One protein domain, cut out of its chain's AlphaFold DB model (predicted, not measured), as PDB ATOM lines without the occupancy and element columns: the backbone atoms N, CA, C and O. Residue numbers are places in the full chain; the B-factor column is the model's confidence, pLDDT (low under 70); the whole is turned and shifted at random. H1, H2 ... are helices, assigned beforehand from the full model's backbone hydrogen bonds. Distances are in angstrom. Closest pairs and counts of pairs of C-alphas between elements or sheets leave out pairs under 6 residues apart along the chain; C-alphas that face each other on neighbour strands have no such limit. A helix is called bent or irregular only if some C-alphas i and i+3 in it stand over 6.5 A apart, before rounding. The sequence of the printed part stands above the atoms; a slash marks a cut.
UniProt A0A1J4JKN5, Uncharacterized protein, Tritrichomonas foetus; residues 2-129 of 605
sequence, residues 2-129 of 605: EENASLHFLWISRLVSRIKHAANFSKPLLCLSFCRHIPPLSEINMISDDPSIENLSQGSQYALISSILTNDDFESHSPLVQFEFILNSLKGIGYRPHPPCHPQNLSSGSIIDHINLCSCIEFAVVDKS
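What this domain is: This is residues 2 to 129 of the 605 residues of an uncharacterized protein of Tritrichomonas foetus (UniProt A0A1J4JKN5). A compact cluster of helices has H5 in its middle, with H6 side by side with it and H8 on another side, while the long H1 crosses both H5 and H8. The short helices H2, H3, H4 and H7 lie round these four. The printed part has 128 residues with eight named helices, H1 to H8 in order, and no named strand: all helix, the packing part aligned, part crossed. The radius of gyration of the C-alphas is 13.2 A and the spans are 37 by 28 by 28 A.

How they stand to each other: H1, residues 2 to 23, touches H5, residues 60 to 70, at a steep tilt of 65 degrees; closest C-alphas Val 16 and Gln 61, 6.4 A. H1 touches the hub H8, residues 111 to 129, at a steep 47 degrees; closest C-alphas His 8 and Cys 118, 6.1 A. H5 touches H6, residues 79 to 92, the same way at a shallow 19 degrees; closest C-alphas Ala 63 and Ile 86, 5.9 A. H8 touches H2, residues 30 to 34, irregular with C-alphas 31 and 34 7.5 A apart; closest C-alphas Cys 31 and Ser 129, 5.6 A. H6 touches H7, residues 103 to 107; closest C-alphas Phe 83 and Pro 103, 5.0 A. H1 only just touches H3, residues 41 to 44, with 3 pairs of C-alphas within 8 A; H4, residues 53 to 56, touches no helix. O i to N i+4 pairs are all within hydrogen-bond range in H5 to H8, 17 of 18 in H1, 0 of 1 in H2, where 1 of 2 O i to N i+3 pairs is; H3 and H4 are too short.

Where its parts are: H1 begins at C-alpha 2 (-33.375, 424.342, -43.649) and is 31.6 A long; H8, 26.3 A, ends at C-alpha 129 (-53.732, 442.613, -46.872). H6 is 19.6 A and H5 15.3 A.

The domain as a whole: The farthest C-alphas, Ser 26 and Pro 99, are 37.7 A apart. The printed part has no cut and no long link; residue 2 alone is under pLDDT 70.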
ATOM      1  N   GLU A   2     -33.000 424.641 -42.249       68.38
ATOM      2  CA  GLU A   2     -33.375 424.342 -43.649       68.38
ATOM      3  C   GLU A   2     -34.867 424.029 -43.864       68.38
ATOM      4  O   GLU A   2     -35.486 424.608 -44.751       68.38
ATOM      5  N   GLU A   3     -35.485 423.195 -43.018       71.94
ATOM      6  CA  GLU A   3     -36.927 422.904 -43.106       71.94
ATOM      7  C   GLU A   3     -37.785 424.179 -43.009       71.94
ATOM      8  O   GLU A   3     -38.704 424.369 -43.804       71.94
ATOM      9  N   ASN A   4     -37.427 425.104 -42.113       83.44
ATOM     10  CA  ASN A   4     -38.100 426.395 -41.988       83.44
ATOM     11  C   ASN A   4     -37.858 427.284 -43.221       83.44
ATOM     12  O   ASN A   4     -38.801 427.866 -43.752       83.44
ATOM     13  N   ALA A   5     -36.617 427.330 -43.727       91.88
ATOM     14  CA  ALA A   5     -36.279 428.034 -44.968       91.88
ATOM     15  C   ALA A   5     -37.158 427.564 -46.139       91.88
ATOM     16  O   ALA A   5     -37.698 428.384 -46.878       91.88
ATOM     17  N   SER A   6     -37.378 426.250 -46.249       93.75
ATOM     18  CA  SER A   6     -38.188 425.655 -47.318       93.75
ATOM     19  C   SER A   6     -39.641 426.149 -47.335       93.75
ATOM     20  O   SER A   6     -40.229 426.246 -48.411       93.75
ATOM     21  N   LEU A   7     -40.215 426.510 -46.179       94.69
ATOM     22  CA  LEU A   7     -41.572 427.064 -46.090       94.69
ATOM     23  C   LEU A   7     -41.623 428.514 -46.588       94.69
ATOM     24  O   LEU A   7     -42.484 428.838 -47.407       94.69
ATOM     25  N   HIS A   8     -40.673 429.351 -46.158       96.69
ATOM     26  CA  HIS A   8     -40.519 430.729 -46.641       96.69
ATOM     27  C   HIS A   8     -40.306 430.763 -48.166       96.69
ATOM     28  O   HIS A   8     -40.955 431.516 -48.889       96.69
ATOM     29  N   PHE A   9     -39.429 429.898 -48.681       96.56
ATOM     30  CA  PHE A   9     -39.090 429.840 -50.104       96.56
ATOM     31  C   PHE A   9     -40.260 429.319 -50.953       96.56
ATOM     32  O   PHE A   9     -40.573 429.886 -52.002       96.56
ATOM     33  N   LEU A  10     -40.978 428.297 -50.468       95.56
ATOM     34  CA  LEU A  10     -42.213 427.808 -51.089       95.56
ATOM     35  C   LEU A  10     -43.306 428.889 -51.137       95.56
ATOM     36  O   LEU A  10     -44.071 428.936 -52.098       95.56
ATOM     37  N   TRP A  11     -43.384 429.762 -50.130       96.88
ATOM     38  CA  TRP A  11     -44.324 430.885 -50.131       96.88
ATOM     39  C   TRP A  11     -43.958 431.956 -51.174       96.88
ATOM     40  O   TRP A  11     -44.831 432.369 -51.938       96.88
ATOM     41  N   ILE A  12     -42.675 432.328 -51.299       97.50
ATOM     42  CA  ILE A  12     -42.186 433.236 -52.358       97.50
ATOM     43  C   ILE A  12     -42.498 432.675 -53.757       97.50
ATOM     44  O   ILE A  12     -43.117 433.363 -54.570       97.50
ATOM     45  N   SER A  13     -42.166 431.403 -54.007       95.81
ATOM     46  CA  SER A  13     -42.519 430.674 -55.238       95.81
ATOM     47  C   SER A  13     -44.025 430.738 -55.538       95.81
ATOM     48  O   SER A  13     -44.436 431.049 -56.660       95.81
ATOM     49  N   ARG A  14     -44.872 430.533 -54.518       95.56
ATOM     50  CA  ARG A  14     -46.333 430.628 -54.655       95.56
ATOM     51  C   ARG A  14     -46.822 432.032 -54.985       95.56
ATOM     52  O   ARG A  14     -47.769 432.137 -55.762       95.56
ATOM     53  N   LEU A  15     -46.196 433.093 -54.469       96.31
ATOM     54  CA  LEU A  15     -46.526 434.455 -54.891       96.31
ATOM     55  C   LEU A  15     -46.166 434.693 -56.362       96.31
ATOM     56  O   LEU A  15     -47.028 435.144 -57.112       96.31
ATOM     57  N   VAL A  16     -44.948 434.352 -56.799       96.31
ATOM     58  CA  VAL A  16     -44.493 434.550 -58.195       96.31
ATOM     59  C   VAL A  16     -45.406 433.822 -59.188       96.31
ATOM     60  O   VAL A  16     -45.904 434.432 -60.140       96.31
ATOM     61  N   SER A  17     -45.711 432.552 -58.915       95.25
ATOM     62  CA  SER A  17     -46.636 431.739 -59.711       95.25
ATOM     63  C   SER A  17     -48.037 432.371 -59.777       95.25
ATOM     64  O   SER A  17     -48.596 432.556 -60.864       95.25
ATOM     65  N   ARG A  18     -48.577 432.816 -58.635       94.38
ATOM     66  CA  ARG A  18     -49.891 433.473 -58.557       94.38
ATOM     67  C   ARG A  18     -49.928 434.813 -59.295       94.38
ATOM     68  O   ARG A  18     -50.934 435.122 -59.930       94.38
ATOM     69  N   ILE A  19     -48.849 435.597 -59.249       95.56
ATOM     70  CA  ILE A  19     -48.712 436.875 -59.965       95.56
ATOM     71  C   ILE A  19     -48.792 436.641 -61.482       95.56
ATOM     72  O   ILE A  19     -49.606 437.280 -62.153       95.56
ATOM     73  N   LYS A  20     -48.049 435.661 -62.018       94.75
ATOM     74  CA  LYS A  20     -48.145 435.243 -63.432       94.75
ATOM     75  C   LYS A  20     -49.556 434.772 -63.797       94.75
ATOM     76  O   LYS A  20     -50.119 435.186 -64.813       94.75
ATOM     77  N   HIS A  21     -50.170 433.937 -62.958       93.38
ATOM     78  CA  HIS A  21     -51.532 433.460 -63.194       93.38
ATOM     79  C   HIS A  21     -52.586 434.577 -63.136       93.38
ATOM     80  O   HIS A  21     -53.561 434.516 -63.894       93.38
ATOM     81  N   ALA A  22     -52.391 435.600 -62.303       91.31
ATOM     82  CA  ALA A  22     -53.245 436.780 -62.227       91.31
ATOM     83  C   ALA A  22     -53.049 437.741 -63.414       91.31
ATOM     84  O   ALA A  22     -54.045 438.264 -63.914       91.31
ATOM     85  N   ALA A  23     -51.824 437.907 -63.931       91.44
ATOM     86  CA  ALA A  23     -51.557 438.643 -65.176       91.44
ATOM     87  C   ALA A  23     -52.301 438.031 -66.382       91.44
ATOM     88  O   ALA A  23     -52.781 438.747 -67.259       91.44
ATOM     89  N   ASN A  24     -52.486 436.706 -66.374       90.88
ATOM     90  CA  ASN A  24     -53.312 435.965 -67.336       90.88
ATOM     91  C   ASN A  24     -54.811 435.900 -66.978       90.88
ATOM     92  O   ASN A  24     -55.561 435.158 -67.611       90.88
ATOM     93  N   PHE A  25     -55.261 436.613 -65.938       85.50
ATOM     94  CA  PHE A  25     -56.621 436.554 -65.373       85.50
ATOM     95  C   PHE A  25     -57.116 435.140 -65.001       85.50
ATOM     96  O   PHE A  25     -58.319 434.927 -64.826       85.50
ATOM     97  N   SER A  26     -56.205 434.172 -64.867       87.88
ATOM     98  CA  SER A  26     -56.517 432.742 -64.753       87.88
ATOM     99  C   SER A  26     -56.776 432.276 -63.317       87.88
ATOM    100  O   SER A  26     -57.519 431.315 -63.126       87.88
ATOM    101  N   LYS A  27     -56.214 432.971 -62.315       91.19
ATOM    102  CA  LYS A  27     -56.378 432.704 -60.871       91.19
ATOM    103  C   LYS A  27     -56.426 434.018 -60.065       91.19
ATOM    104  O   LYS A  27     -56.096 435.070 -60.620       91.19
ATOM    105  N   PRO A  28     -56.884 434.015 -58.796       93.94
ATOM    106  CA  PRO A  28     -56.975 435.229 -57.984       93.94
ATOM    107  C   PRO A  28     -55.637 435.607 -57.329       93.94
ATOM    108  O   PRO A  28     -54.846 434.742 -56.982       93.94
ATOM    109  N   LEU A  29     -55.432 436.900 -57.048       93.88
ATOM    110  CA  LEU A  29     -54.263 437.406 -56.300       93.88
ATOM    111  C   LEU A  29     -54.246 437.021 -54.803       93.88
ATOM    112  O   LEU A  29     -53.194 437.064 -54.166       93.88
ATOM    113  N   LEU A  30     -55.402 436.645 -54.242       95.75
ATOM    114  CA  LEU A  30     -55.604 436.334 -52.818       95.75
ATOM    115  C   LEU A  30     -55.025 437.416 -51.882       95.75
ATOM    116  O   LEU A  30     -55.524 438.543 -51.932       95.75
ATOM    117  N   CYS A  31     -54.014 437.120 -51.052       95.25
ATOM    118  CA  CYS A  31     -53.383 438.116 -50.175       95.25
ATOM    119  C   CYS A  31     -52.842 439.347 -50.932       95.25
ATOM    120  O   CYS A  31     -52.930 440.457 -50.422       95.25
ATOM    121  N   LEU A  32     -52.416 439.200 -52.193       96.00
ATOM    122  CA  LEU A  32     -51.961 440.303 -53.051       96.00
ATOM    123  C   LEU A  32     -53.114 441.120 -53.675       96.00
ATOM    124  O   LEU A  32     -52.910 441.880 -54.613       96.00
ATOM    125  N   SER A  33     -54.359 440.979 -53.211       93.56
ATOM    126  CA  SER A  33     -55.503 441.700 -53.803       93.56
ATOM    127  C   SER A  33     -55.534 443.214 -53.525       93.56
ATOM    128  O   SER A  33     -56.382 443.910 -54.085       93.56
ATOM    129  N   PHE A  34     -54.602 443.739 -52.721       93.25
ATOM    130  CA  PHE A  34     -54.354 445.179 -52.578       93.25
ATOM    131  C   PHE A  34     -53.588 445.791 -53.768       93.25
ATOM    132  O   PHE A  34     -53.580 447.015 -53.930       93.25
ATOM    133  N   CYS A  35     -52.936 444.962 -54.589       91.75
ATOM    134  CA  CYS A  35     -52.045 445.402 -55.660       91.75
ATOM    135  C   CYS A  35     -52.820 446.067 -56.804       91.75
ATOM    136  O   CYS A  35     -53.822 445.541 -57.292       91.75
ATOM    137  N   ARG A  36     -52.356 447.248 -57.234       87.44
ATOM    138  CA  ARG A  36     -53.043 448.075 -58.247       87.44
ATOM    139  C   ARG A  36     -52.510 447.857 -59.655       87.44
ATOM    140  O   ARG A  36     -53.255 448.020 -60.619       87.44
ATOM    141  N   HIS A  37     -51.234 447.502 -59.753       88.94
ATOM    142  CA  HIS A  37     -50.553 447.140 -60.983       88.94
ATOM    143  C   HIS A  37     -50.055 445.692 -60.886       88.94
ATOM    144  O   HIS A  37     -49.752 445.200 -59.798       88.94
ATOM    145  N   ILE A  38     -50.006 445.012 -62.029       92.38
ATOM    146  CA  ILE A  38     -49.371 443.706 -62.210       92.38
ATOM    147  C   ILE A  38     -48.567 443.839 -63.508       92.38
ATOM    148  O   ILE A  38     -49.188 444.185 -64.521       92.38
ATOM    149  N   PRO A  39     -47.249 443.574 -63.513       91.31
ATOM    150  CA  PRO A  39     -46.464 443.609 -64.738       91.31
ATOM    151  C   PRO A  39     -47.030 442.647 -65.804       91.31
ATOM    152  O   PRO A  39     -47.478 441.544 -65.457       91.31
ATOM    153  N   PRO A  40     -47.040 443.030 -67.092       90.69
ATOM    154  CA  PRO A  40     -47.454 442.163 -68.190       90.69
ATOM    155  C   PRO A  40     -46.737 440.808 -68.193       90.69
ATOM    156  O   PRO A  40     -45.526 440.729 -67.988       90.69
ATOM    157  N   LEU A  41     -47.466 439.724 -68.510       91.06
ATOM    158  CA  LEU A  41     -46.892 438.369 -68.530       91.06
ATOM    159  C   LEU A  41     -45.617 438.288 -69.390       91.06
ATOM    160  O   LEU A  41     -44.677 437.597 -69.017       91.06
ATOM    161  N   SER A  42     -45.569 439.013 -70.509       90.00
ATOM    162  CA  SER A  42     -44.419 439.076 -71.421       90.00
ATOM    163  C   SER A  42     -43.087 439.407 -70.744       90.00
ATOM    164  O   SER A  42     -42.055 438.937 -71.213       90.00
ATOM    165  N   GLU A  43     -43.103 440.176 -69.656       88.19
ATOM    166  CA  GLU A  43     -41.904 440.555 -68.898       88.19
ATOM    167  C   GLU A  43     -41.564 439.517 -67.817       88.19
ATOM    168  O   GLU A  43     -40.402 439.164 -67.623       88.19
ATOM    169  N   ILE A  44     -42.582 438.968 -67.145       93.06
ATOM    170  CA  ILE A  44     -42.411 438.112 -65.955       93.06
ATOM    171  C   ILE A  44     -42.401 436.603 -66.243       93.06
ATOM    172  O   ILE A  44     -42.069 435.811 -65.360       93.06
ATOM    173  N   ASN A  45     -42.737 436.171 -67.463       91.50
ATOM    174  CA  ASN A  45     -42.809 434.748 -67.828       91.50
ATOM    175  C   ASN A  45     -41.449 434.027 -67.780       91.50
ATOM    176  O   ASN A  45     -41.419 432.803 -67.710       91.50
ATOM    177  N   MET A  46     -40.335 434.766 -67.843       89.50
ATOM    178  CA  MET A  46     -38.971 434.212 -67.809       89.50
ATOM    179  C   MET A  46     -38.439 433.976 -66.385       89.50
ATOM    180  O   MET A  46     -37.414 433.322 -66.215       89.50
ATOM    181  N   ILE A  47     -39.112 434.502 -65.356       92.19
ATOM    182  CA  ILE A  47     -38.719 434.321 -63.952       92.19
ATOM    183  C   ILE A  47     -38.987 432.862 -63.554       92.19
ATOM    184  O   ILE A  47     -40.038 432.319 -63.893       92.19
ATOM    185  N   SER A  48     -38.084 432.215 -62.815       90.94
ATOM    186  CA  SER A  48     -38.312 430.849 -62.317       90.94
ATOM    187  C   SER A  48     -39.433 430.808 -61.266       90.94
ATOM    188  O   SER A  48     -39.531 431.718 -60.446       90.94
ATOM    189  N   ASP A  49     -40.255 429.753 -61.255       87.25
ATOM    190  CA  ASP A  49     -41.205 429.456 -60.160       87.25
ATOM    191  C   ASP A  49     -40.622 428.491 -59.109       87.25
ATOM    192  O   ASP A  49     -41.282 428.185 -58.116       87.25
ATOM    193  N   ASP A  50     -39.404 427.986 -59.313       92.19
ATOM    194  CA  ASP A  50     -38.757 427.040 -58.402       92.19
ATOM    195  C   ASP A  50     -38.254 427.739 -57.114       92.19
ATOM    196  O   ASP A  50     -37.557 428.754 -57.211       92.19
ATOM    197  N   PRO A  51     -38.582 427.223 -55.908       92.00
ATOM    198  CA  PRO A  51     -38.154 427.775 -54.619       92.00
ATOM    199  C   PRO A  51     -36.707 427.423 -54.208       92.00
ATOM    200  O   PRO A  51     -36.372 427.537 -53.027       92.00
ATOM    201  N   SER A  52     -35.842 426.947 -55.111       94.50
ATOM    202  CA  SER A  52     -34.442 426.675 -54.761       94.50
ATOM    203  C   SER A  52     -33.662 427.949 -54.414       94.50
ATOM    204  O   SER A  52     -33.894 429.034 -54.954       94.50
ATOM    205  N   ILE A  53     -32.682 427.801 -53.517       95.00
ATOM    206  CA  ILE A  53     -31.805 428.898 -53.089       95.00
ATOM    207  C   ILE A  53     -31.025 429.504 -54.268       95.00
ATOM    208  O   ILE A  53     -30.814 430.711 -54.304       95.00
ATOM    209  N   GLU A  54     -30.667 428.697 -55.269       94.19
ATOM    210  CA  GLU A  54     -29.935 429.112 -56.475       94.19
ATOM    211  C   GLU A  54     -30.760 430.069 -57.354       94.19
ATOM    212  O   GLU A  54     -30.239 431.077 -57.841       94.19
ATOM    213  N   ASN A  55     -32.064 429.797 -57.499       94.38
ATOM    214  CA  ASN A  55     -33.008 430.670 -58.201       94.38
ATOM    215  C   ASN A  55     -33.351 431.925 -57.379       94.38
ATOM    216  O   ASN A  55     -33.388 433.030 -57.924       94.38
ATOM    217  N   LEU A  56     -33.527 431.788 -56.061       96.31
ATOM    218  CA  LEU A  56     -33.738 432.922 -55.151       96.31
ATOM    219  C   LEU A  56     -32.537 433.882 -55.126       96.31
ATOM    220  O   LEU A  56     -32.737 435.097 -55.076       96.31
ATOM    221  N   SER A  57     -31.309 433.360 -55.230       96.81
ATOM    222  CA  SER A  57     -30.054 434.133 -55.285       96.81
ATOM    223  C   SER A  57     -29.936 435.027 -56.526       96.81
ATOM    224  O   SER A  57     -29.082 435.907 -56.556       96.81
ATOM    225  N   GLN A  58     -30.795 434.856 -57.541       95.56
ATOM    226  CA  GLN A  58     -30.856 435.758 -58.702       95.56
ATOM    227  C   GLN A  58     -31.630 437.058 -58.417       95.56
ATOM    228  O   GLN A  58     -31.639 437.964 -59.245       95.56
ATOM    229  N   GLY A  59     -32.340 437.151 -57.287       96.12
ATOM    230  CA  GLY A  59     -33.121 438.326 -56.889       96.12
ATOM    231  C   GLY A  59     -34.429 438.552 -57.666       96.12
ATOM    232  O   GLY A  59     -35.345 439.164 -57.127       96.12
ATOM    233  N   SER A  60     -34.578 438.027 -58.886       96.00
ATOM    234  CA  SER A  60     -35.718 438.300 -59.785       96.00
ATOM    235  C   SER A  60     -37.103 437.976 -59.195       96.00
ATOM    236  O   SER A  60     -38.036 438.766 -59.350       96.00
ATOM    237  N   GLN A  61     -37.238 436.869 -58.454       97.00
ATOM    238  CA  GLN A  61     -38.471 436.516 -57.728       97.00
ATOM    239  C   GLN A  61     -38.844 437.580 -56.679       97.00
ATOM    240  O   GLN A  61     -39.994 438.015 -56.600       97.00
ATOM    241  N   TYR A  62     -37.860 438.043 -55.903       97.50
ATOM    242  CA  TYR A  62     -38.038 439.093 -54.900       97.50
ATOM    243  C   TYR A  62     -38.290 440.466 -55.532       97.50
ATOM    244  O   TYR A  62     -39.082 441.238 -54.999       97.50
ATOM    245  N   ALA A  63     -37.657 440.765 -56.670       96.50
ATOM    246  CA  ALA A  63     -37.838 442.016 -57.401       96.50
ATOM    247  C   ALA A  63     -39.280 442.176 -57.900       96.50
ATOM    248  O   ALA A  63     -39.873 443.233 -57.694       96.50
ATOM    249  N   LEU A  64     -39.877 441.109 -58.446       96.88
ATOM    250  CA  LEU A  64     -41.284 441.090 -58.856       96.88
ATOM    251  C   LEU A  64     -42.246 441.333 -57.683       96.88
ATOM    252  O   LEU A  64     -43.217 442.074 -57.814       96.88
ATOM    253  N   ILE A  65     -41.992 440.717 -56.526       97.00
ATOM    254  CA  ILE A  65     -42.833 440.929 -55.340       97.00
ATOM    255  C   ILE A  65     -42.614 442.346 -54.779       97.00
ATOM    256  O   ILE A  65     -43.572 442.995 -54.361       97.00
ATOM    257  N   SER A  66     -41.380 442.860 -54.818       96.31
ATOM    258  CA  SER A  66     -41.039 444.206 -54.350       96.31
ATOM    259  C   SER A  66     -41.682 445.302 -55.199       96.31
ATOM    260  O   SER A  66     -42.272 446.210 -54.618       96.31
ATOM    261  N   SER A  67     -41.620 445.223 -56.535       94.94
ATOM    262  CA  SER A  67     -42.246 446.223 -57.419       94.94
ATOM    263  C   SER A  67     -43.769 446.241 -57.256       94.94
ATOM    264  O   SER A  67     -44.391 447.296 -57.211       94.94
ATOM    265  N   ILE A  68     -44.381 445.078 -57.024       94.94
ATOM    266  CA  ILE A  68     -45.809 444.952 -56.707       94.94
ATOM    267  C   ILE A  68     -46.157 445.504 -55.308       94.94
ATOM    268  O   ILE A  68     -47.235 446.075 -55.121       94.94
ATOM    269  N   LEU A  69     -45.256 445.392 -54.323       95.38
ATOM    270  CA  LEU A  69     -45.429 445.978 -52.988       95.38
ATOM    271  C   LEU A  69     -45.302 447.509 -52.982       95.38
ATOM    272  O   LEU A  69     -45.980 448.160 -52.176       95.38
ATOM    273  N   THR A  70     -44.459 448.089 -53.839       92.81
ATOM    274  CA  THR A  70     -44.304 449.546 -53.993       92.81
ATOM    275  C   THR A  70     -45.299 450.153 -54.989       92.81
ATOM    276  O   THR A  70     -45.810 451.245 -54.739       92.81
ATOM    277  N   ASN A  71     -45.727 449.385 -55.997       90.06
ATOM    278  CA  ASN A  71     -46.385 449.802 -57.248       90.06
ATOM    279  C   ASN A  71     -45.434 450.505 -58.244       90.06
ATOM    280  O   ASN A  71     -45.895 451.333 -59.029       90.06
ATOM    281  N   ASP A  72     -44.144 450.162 -58.212       89.75
ATOM    282  CA  ASP A  72     -43.166 450.549 -59.238       89.75
ATOM    283  C   ASP A  72     -43.190 449.563 -60.427       89.75
ATOM    284  O   ASP A  72     -43.793 448.486 -60.353       89.75
ATOM    285  N   ASP A  73     -42.504 449.908 -61.518       89.19
ATOM    286  CA  ASP A  73     -42.286 449.002 -62.651       89.19
ATOM    287  C   ASP A  73     -41.313 447.856 -62.283       89.19
ATOM    288  O   ASP A  73     -40.525 447.943 -61.337       89.19
ATOM    289  N   PHE A  74     -41.372 446.737 -63.014       91.75
ATOM    290  CA  PHE A  74     -40.466 445.602 -62.801       91.75
ATOM    291  C   PHE A  74     -39.168 445.763 -63.606       91.75
ATOM    292  O   PHE A  74     -39.177 445.686 -64.833       91.75
ATOM    293  N   GLU A  75     -38.040 445.914 -62.908       88.88
ATOM    294  CA  GLU A  75     -36.706 445.984 -63.514       88.88
ATOM    295  C   GLU A  75     -35.847 444.756 -63.179       88.88
ATOM    296  O   GLU A  75     -35.771 444.324 -62.023       88.88
ATOM    297  N   SER A  76     -35.152 444.233 -64.195       89.31
ATOM    298  CA  SER A  76     -34.248 443.081 -64.103       89.31
ATOM    299  C   SER A  76     -32.788 443.539 -64.166       89.31
ATOM    300  O   SER A  76     -32.323 443.996 -65.209       89.31
ATOM    301  N   HIS A  77     -32.060 443.371 -63.064       93.00
ATOM    302  CA  HIS A  77     -30.674 443.817 -62.861       93.00
ATOM    303  C   HIS A  77     -29.726 442.630 -62.623       93.00
ATOM    304  O   HIS A  77     -30.153 441.478 -62.558       93.00
ATOM    305  N   SER A  78     -28.420 442.883 -62.474       94.88
ATOM    306  CA  SER A  78     -27.499 441.857 -61.960       94.88
ATOM    307  C   SER A  78     -27.806 441.559 -60.479       94.88
ATOM    308  O   SER A  78     -28.209 442.482 -59.765       94.88
ATOM    309  N   PRO A  79     -27.614 440.325 -59.967       95.69
ATOM    310  CA  PRO A  79     -28.172 439.920 -58.669       95.69
ATOM    311  C   PRO A  79     -27.814 440.829 -57.485       95.69
ATOM    312  O   PRO A  79     -28.682 441.162 -56.681       95.69
ATOM    313  N   LEU A  80     -26.565 441.301 -57.402       96.38
ATOM    314  CA  LEU A  80     -26.128 442.213 -56.339       96.38
ATOM    315  C   LEU A  80     -26.890 443.551 -56.377       96.38
ATOM    316  O   LEU A  80     -27.435 443.982 -55.361       96.38
ATOM    317  N   VAL A  81     -26.976 444.169 -57.559       96.81
ATOM    318  CA  VAL A  81     -27.700 445.432 -57.788       96.81
ATOM    319  C   VAL A  81     -29.204 445.232 -57.593       96.81
ATOM    320  O   VAL A  81     -29.876 446.087 -57.020       96.81
ATOM    321  N   GLN A  82     -29.735 444.072 -57.989       96.81
ATOM    322  CA  GLN A  82     -31.128 443.701 -57.763       96.81
ATOM    323  C   GLN A  82     -31.457 443.662 -56.263       96.81
ATOM    324  O   GLN A  82     -32.475 444.221 -55.860       96.81
ATOM    325  N   PHE A  83     -30.604 443.063 -55.422       98.19
ATOM    326  CA  PHE A  83     -30.810 443.060 -53.969       98.19
ATOM    327  C   PHE A  83     -30.629 444.441 -53.333       98.19
ATOM    328  O   PHE A  83     -31.403 444.795 -52.445       98.19
ATOM    329  N   GLU A  84     -29.677 445.255 -53.799       97.44
ATOM    330  CA  GLU A  84     -29.569 446.658 -53.375       97.44
ATOM    331  C   GLU A  84     -30.836 447.456 -53.715       97.44
ATOM    332  O   GLU A  84     -31.325 448.212 -52.872       97.44
ATOM    333  N   PHE A  85     -31.421 447.243 -54.897       96.81
ATOM    334  CA  PHE A  85     -32.708 447.822 -55.279       96.81
ATOM    335  C   PHE A  85     -33.842 447.323 -54.371       96.81
ATOM    336  O   PHE A  85     -34.477 448.137 -53.710       96.81
ATOM    337  N   ILE A  86     -34.045 446.004 -54.242       97.69
ATOM    338  CA  ILE A  86     -35.103 445.401 -53.402       97.69
ATOM    339  C   ILE A  86     -35.056 445.938 -51.965       97.69
ATOM    340  O   ILE A  86     -36.078 446.362 -51.421       97.69
ATOM    341  N   LEU A  87     -33.874 445.948 -51.339       97.69
ATOM    342  CA  LEU A  87     -33.723 446.404 -49.956       97.69
ATOM    343  C   LEU A  87     -33.985 447.907 -49.805       97.69
ATOM    344  O   LEU A  87     -34.539 448.319 -48.786       97.69
ATOM    345  N   ASN A  88     -33.633 448.729 -50.799       96.81
ATOM    346  CA  ASN A  88     -33.957 450.156 -50.787       96.81
ATOM    347  C   ASN A  88     -35.445 450.423 -51.070       96.81
ATOM    348  O   ASN A  88     -36.030 451.269 -50.394       96.81
ATOM    349  N   SER A  89     -36.073 449.675 -51.976       96.31
ATOM    350  CA  SER A  89     -37.496 449.794 -52.311       96.31
ATOM    351  C   SER A  89     -38.393 449.396 -51.133       96.31
ATOM    352  O   SER A  89     -39.245 450.185 -50.724       96.31
ATOM    353  N   LEU A  90     -38.131 448.252 -50.483       97.44
ATOM    354  CA  LEU A  90     -38.819 447.851 -49.241       97.44
ATOM    355  C   LEU A  90     -38.637 448.895 -48.123       97.44
ATOM    356  O   LEU A  90     -39.608 449.294 -47.477       97.44
ATOM    357  N   LYS A  91     -37.411 449.406 -47.949       96.69
ATOM    358  CA  LYS A  91     -37.074 450.467 -46.984       96.69
ATOM    359  C   LYS A  91     -37.775 451.793 -47.293       96.69
ATOM    360  O   LYS A  91     -38.088 452.522 -46.351       96.69
ATOM    361  N   GLY A  92     -38.033 452.096 -48.567       96.56
ATOM    362  CA  GLY A  92     -38.778 453.272 -49.024       96.56
ATOM    363  C   GLY A  92     -40.253 453.240 -48.622       96.56
ATOM    364  O   GLY A  92     -40.788 454.258 -48.192       96.56
ATOM    365  N   ILE A  93     -40.882 452.059 -48.652       96.25
ATOM    366  CA  ILE A  93     -42.241 451.830 -48.120       96.25
ATOM    367  C   ILE A  93     -42.269 451.447 -46.626       96.25
ATOM    368  O   ILE A  93     -43.326 451.100 -46.108       96.25
ATOM    369  N   GLY A  94     -41.135 451.553 -45.924       97.25
ATOM    370  CA  GLY A  94     -41.035 451.465 -44.461       97.25
ATOM    371  C   GLY A  94     -40.573 450.122 -43.883       97.25
ATOM    372  O   GLY A  94     -40.152 450.094 -42.726       97.25
ATOM    373  N   TYR A  95     -40.574 449.032 -44.654       97.62
ATOM    374  CA  TYR A  95     -40.197 447.701 -44.159       97.62
ATOM    375  C   TYR A  95     -38.685 447.468 -44.265       97.62
ATOM    376  O   TYR A  95     -38.037 447.877 -45.228       97.62
ATOM    377  N   ARG A  96     -38.088 446.811 -43.265       96.56
ATOM    378  CA  ARG A  96     -36.648 446.510 -43.231       96.56
ATOM    379  C   ARG A  96     -36.427 445.091 -42.703       96.56
ATOM    380  O   ARG A  96     -36.927 444.802 -41.617       96.56
ATOM    381  N   PRO A  97     -35.683 444.227 -43.415       96.38
ATOM    382  CA  PRO A  97     -35.306 442.918 -42.892       96.38
ATOM    383  C   PRO A  97     -34.513 443.007 -41.588       96.38
ATOM    384  O   PRO A  97     -33.792 443.977 -41.342       96.38
ATOM    385  N   HIS A  98     -34.622 441.964 -40.768       94.12
ATOM    386  CA  HIS A  98     -33.780 441.807 -39.587       94.12
ATOM    387  C   HIS A  98     -32.322 441.523 -40.013       94.12
ATOM    388  O   HIS A  98     -32.116 440.793 -40.984       94.12
ATOM    389  N   PRO A  99     -31.297 442.078 -39.342       93.19
ATOM    390  CA  PRO A  99     -29.906 441.735 -39.635       93.19
ATOM    391  C   PRO A  99     -29.572 440.298 -39.173       93.19
ATOM    392  O   PRO A  99     -30.050 439.882 -38.119       93.19
ATOM    393  N   PRO A 100     -28.718 439.540 -39.890       94.56
ATOM    394  CA  PRO A 100     -28.054 439.896 -41.144       94.56
ATOM    395  C   PRO A 100     -29.011 439.831 -42.342       94.56
ATOM    396  O   PRO A 100     -29.835 438.923 -42.444       94.56
ATOM    397  N   CYS A 101     -28.899 440.802 -43.248       96.50
ATOM    398  CA  CYS A 101     -29.571 440.780 -44.545       96.50
ATOM    399  C   CYS A 101     -28.813 441.700 -45.516       96.50
ATOM    400  O   CYS A 101     -29.114 442.890 -45.628       96.50
ATOM    401  N   HIS A 102     -27.766 441.168 -46.149       96.88
ATOM    402  CA  HIS A 102     -26.848 441.933 -46.999       96.88
ATOM    403  C   HIS A 102     -26.938 441.503 -48.476       96.88
ATOM    404  O   HIS A 102     -26.972 440.301 -48.743       96.88
ATOM    405  N   PRO A 103     -26.912 442.438 -49.451       97.38
ATOM    406  CA  PRO A 103     -26.955 442.123 -50.884       97.38
ATOM    407  C   PRO A 103     -25.926 441.080 -51.328       97.38
ATOM    408  O   PRO A 103     -26.242 440.194 -52.117       97.38
ATOM    409  N   GLN A 104     -24.712 441.158 -50.782       97.31
ATOM    410  CA  GLN A 104     -23.613 440.237 -51.066       97.31
ATOM    411  C   GLN A 104     -23.981 438.816 -50.614       97.31
ATOM    412  O   GLN A 104     -23.979 437.898 -51.432       97.31
ATOM    413  N   ASN A 105     -24.395 438.668 -49.352       97.38
ATOM    414  CA  ASN A 105     -24.817 437.397 -48.758       97.38
ATOM    415  C   ASN A 105     -26.015 436.773 -49.494       97.38
ATOM    416  O   ASN A 105     -26.059 435.559 -49.675       97.38
ATOM    417  N   LEU A 106     -26.980 437.596 -49.917       97.50
ATOM    418  CA  LEU A 106     -28.137 437.171 -50.709       97.50
ATOM    419  C   LEU A 106     -27.701 436.689 -52.104       97.50
ATOM    420  O   LEU A 106     -28.079 435.606 -52.534       97.50
ATOM    421  N   SER A 107     -26.819 437.425 -52.787       97.00
ATOM    422  CA  SER A 107     -26.269 436.993 -54.084       97.00
ATOM    423  C   SER A 107     -25.402 435.726 -54.004       97.00
ATOM    424  O   SER A 107     -25.214 435.054 -55.014       97.00
ATOM    425  N   SER A 108     -24.909 435.371 -52.810       96.38
ATOM    426  CA  SER A 108     -24.180 434.127 -52.533       96.38
ATOM    427  C   SER A 108     -25.029 433.037 -51.855       96.38
ATOM    428  O   SER A 108     -24.464 432.081 -51.328       96.38
ATOM    429  N   GLY A 109     -26.361 433.174 -51.808       95.88
ATOM    430  CA  GLY A 109     -27.268 432.137 -51.300       95.88
ATOM    431  C   GLY A 109     -27.278 431.930 -49.780       95.88
ATOM    432  O   GLY A 109     -27.573 430.829 -49.310       95.88
ATOM    433  N   SER A 110     -26.973 432.958 -48.979       96.94
ATOM    434  CA  SER A 110     -27.043 432.874 -47.511       96.94
ATOM    435  C   SER A 110     -28.478 432.647 -47.030       96.94
ATOM    436  O   SER A 110     -29.303 433.563 -46.989       96.94
ATOM    437  N   ILE A 111     -28.771 431.413 -46.610       96.81
ATOM    438  CA  ILE A 111     -30.102 430.983 -46.155       96.81
ATOM    439  C   ILE A 111     -30.653 431.895 -45.042       96.81
ATOM    440  O   ILE A 111     -31.854 432.149 -45.009       96.81
ATOM    441  N   ILE A 112     -29.801 432.417 -44.151       96.44
ATOM    442  CA  ILE A 112     -30.224 433.282 -43.037       96.44
ATOM    443  C   ILE A 112     -30.684 434.652 -43.555       96.44
ATOM    444  O   ILE A 112     -31.792 435.083 -43.239       96.44
ATOM    445  N   ASP A 113     -29.879 435.304 -44.399       97.56
ATOM    446  CA  ASP A 113     -30.233 436.584 -45.022       97.56
ATOM    447  C   ASP A 113     -31.510 436.454 -45.873       97.56
ATOM    448  O   ASP A 113     -32.371 437.338 -45.834       97.56
ATOM    449  N   HIS A 114     -31.677 435.327 -46.579       97.69
ATOM    450  CA  HIS A 114     -32.890 435.016 -47.339       97.69
ATOM    451  C   HIS A 114     -34.122 434.802 -46.448       97.69
ATOM    452  O   HIS A 114     -35.180 435.337 -46.770       97.69
ATOM    453  N   ILE A 115     -34.020 434.087 -45.317       97.50
ATOM    454  CA  ILE A 115     -35.125 433.968 -44.341       97.50
ATOM    455  C   ILE A 115     -35.520 435.351 -43.810       97.50
ATOM    456  O   ILE A 115     -36.712 435.649 -43.717       97.50
ATOM    457  N   ASN A 116     -34.548 436.212 -43.500       97.50
ATOM    458  CA  ASN A 116     -34.811 437.563 -43.003       97.50
ATOM    459  C   ASN A 116     -35.488 438.451 -44.063       97.50
ATOM    460  O   ASN A 116     -36.393 439.223 -43.728       97.50
ATOM    461  N   LEU A 117     -35.113 438.311 -45.341       98.19
ATOM    462  CA  LEU A 117     -35.777 438.985 -46.460       98.19
ATOM    463  C   LEU A 117     -37.205 438.459 -46.686       98.19
ATOM    464  O   LEU A 117     -38.131 439.263 -46.785       98.19
ATOM    465  N   CYS A 118     -37.408 437.136 -46.703       98.06
ATOM    466  CA  CYS A 118     -38.740 436.532 -46.804       98.06
ATOM    467  C   CYS A 118     -39.646 436.995 -45.659       98.06
ATOM    468  O   CYS A 118     -40.716 437.534 -45.916       98.06
ATOM    469  N   SER A 119     -39.176 436.910 -44.410       97.69
ATOM    470  CA  SER A 119     -39.926 437.329 -43.215       97.69
ATOM    471  C   SER A 119     -40.371 438.798 -43.278       97.69
ATOM    472  O   SER A 119     -41.466 439.133 -42.826       97.69
ATOM    473  N   CYS A 120     -39.546 439.676 -43.866       98.31
ATOM    474  CA  CYS A 120     -39.872 441.083 -44.111       98.31
ATOM    475  C   CYS A 120     -40.979 441.255 -45.164       98.31
ATOM    476  O   CYS A 120     -41.909 442.037 -44.973       98.31
ATOM    477  N   ILE A 121     -40.893 440.506 -46.267       98.38
ATOM    478  CA  ILE A 121     -41.866 440.535 -47.367       98.38
ATOM    479  C   ILE A 121     -43.204 439.921 -46.932       98.38
ATOM    480  O   ILE A 121     -44.255 440.463 -47.258       98.38
ATOM    481  N   GLU A 122     -43.181 438.844 -46.147       98.25
ATOM    482  CA  GLU A 122     -44.360 438.238 -45.522       98.25
ATOM    483  C   GLU A 122     -45.076 439.251 -44.625       98.25
ATOM    484  O   GLU A 122     -46.269 439.487 -44.805       98.25
ATOM    485  N   PHE A 123     -44.343 439.933 -43.737       97.94
ATOM    486  CA  PHE A 123     -44.901 441.002 -42.905       97.94
ATOM    487  C   PHE A 123     -45.499 442.143 -43.750       97.94
ATOM    488  O   PHE A 123     -46.630 442.555 -43.507       97.94
ATOM    489  N   ALA A 124     -44.791 442.602 -44.788       98.06
ATOM    490  CA  ALA A 124     -45.270 443.650 -45.693       98.06
ATOM    491  C   ALA A 124     -46.521 443.241 -46.499       98.06
ATOM    492  O   ALA A 124     -47.349 444.091 -46.827       98.06
ATOM    493  N   VAL A 125     -46.681 441.953 -46.822       97.88
ATOM    494  CA  VAL A 125     -47.896 441.416 -47.454       97.88
ATOM    495  C   VAL A 125     -49.034 441.288 -46.439       97.88
ATOM    496  O   VAL A 125     -50.166 441.633 -46.774       97.88
ATOM    497  N   VAL A 126     -48.772 440.847 -45.205       97.81
ATOM    498  CA  VAL A 126     -49.779 440.775 -44.130       97.81
ATOM    499  C   VAL A 126     -50.328 442.165 -43.810       97.81
ATOM    500  O   VAL A 126     -51.531 442.369 -43.935       97.81
ATOM    501  N   ASP A 127     -49.461 443.132 -43.508       97.12
ATOM    502  CA  ASP A 127     -49.807 444.519 -43.148       97.12
ATOM    503  C   ASP A 127     -50.637 445.237 -44.235       97.12
ATOM    504  O   ASP A 127     -51.552 446.006 -43.943       97.12
ATOM    505  N   LYS A 128     -50.391 444.928 -45.517       96.31
ATOM    506  CA  LYS A 128     -51.156 445.485 -46.649       96.31
ATOM    507  C   LYS A 128     -52.436 444.720 -46.999       96.31
ATOM    508  O   LYS A 128     -53.242 445.235 -47.776       96.31
ATOM    509  N   SER A 129     -52.630 443.506 -46.478       96.62
ATOM    510  CA  SER A 129     -53.732 442.613 -46.872       96.62
ATOM    511  C   SER A 129     -54.740 442.328 -45.755       96.62
ATOM    512  O   SER A 129     -55.931 442.175 -46.037       96.62
TER     513      SER A 129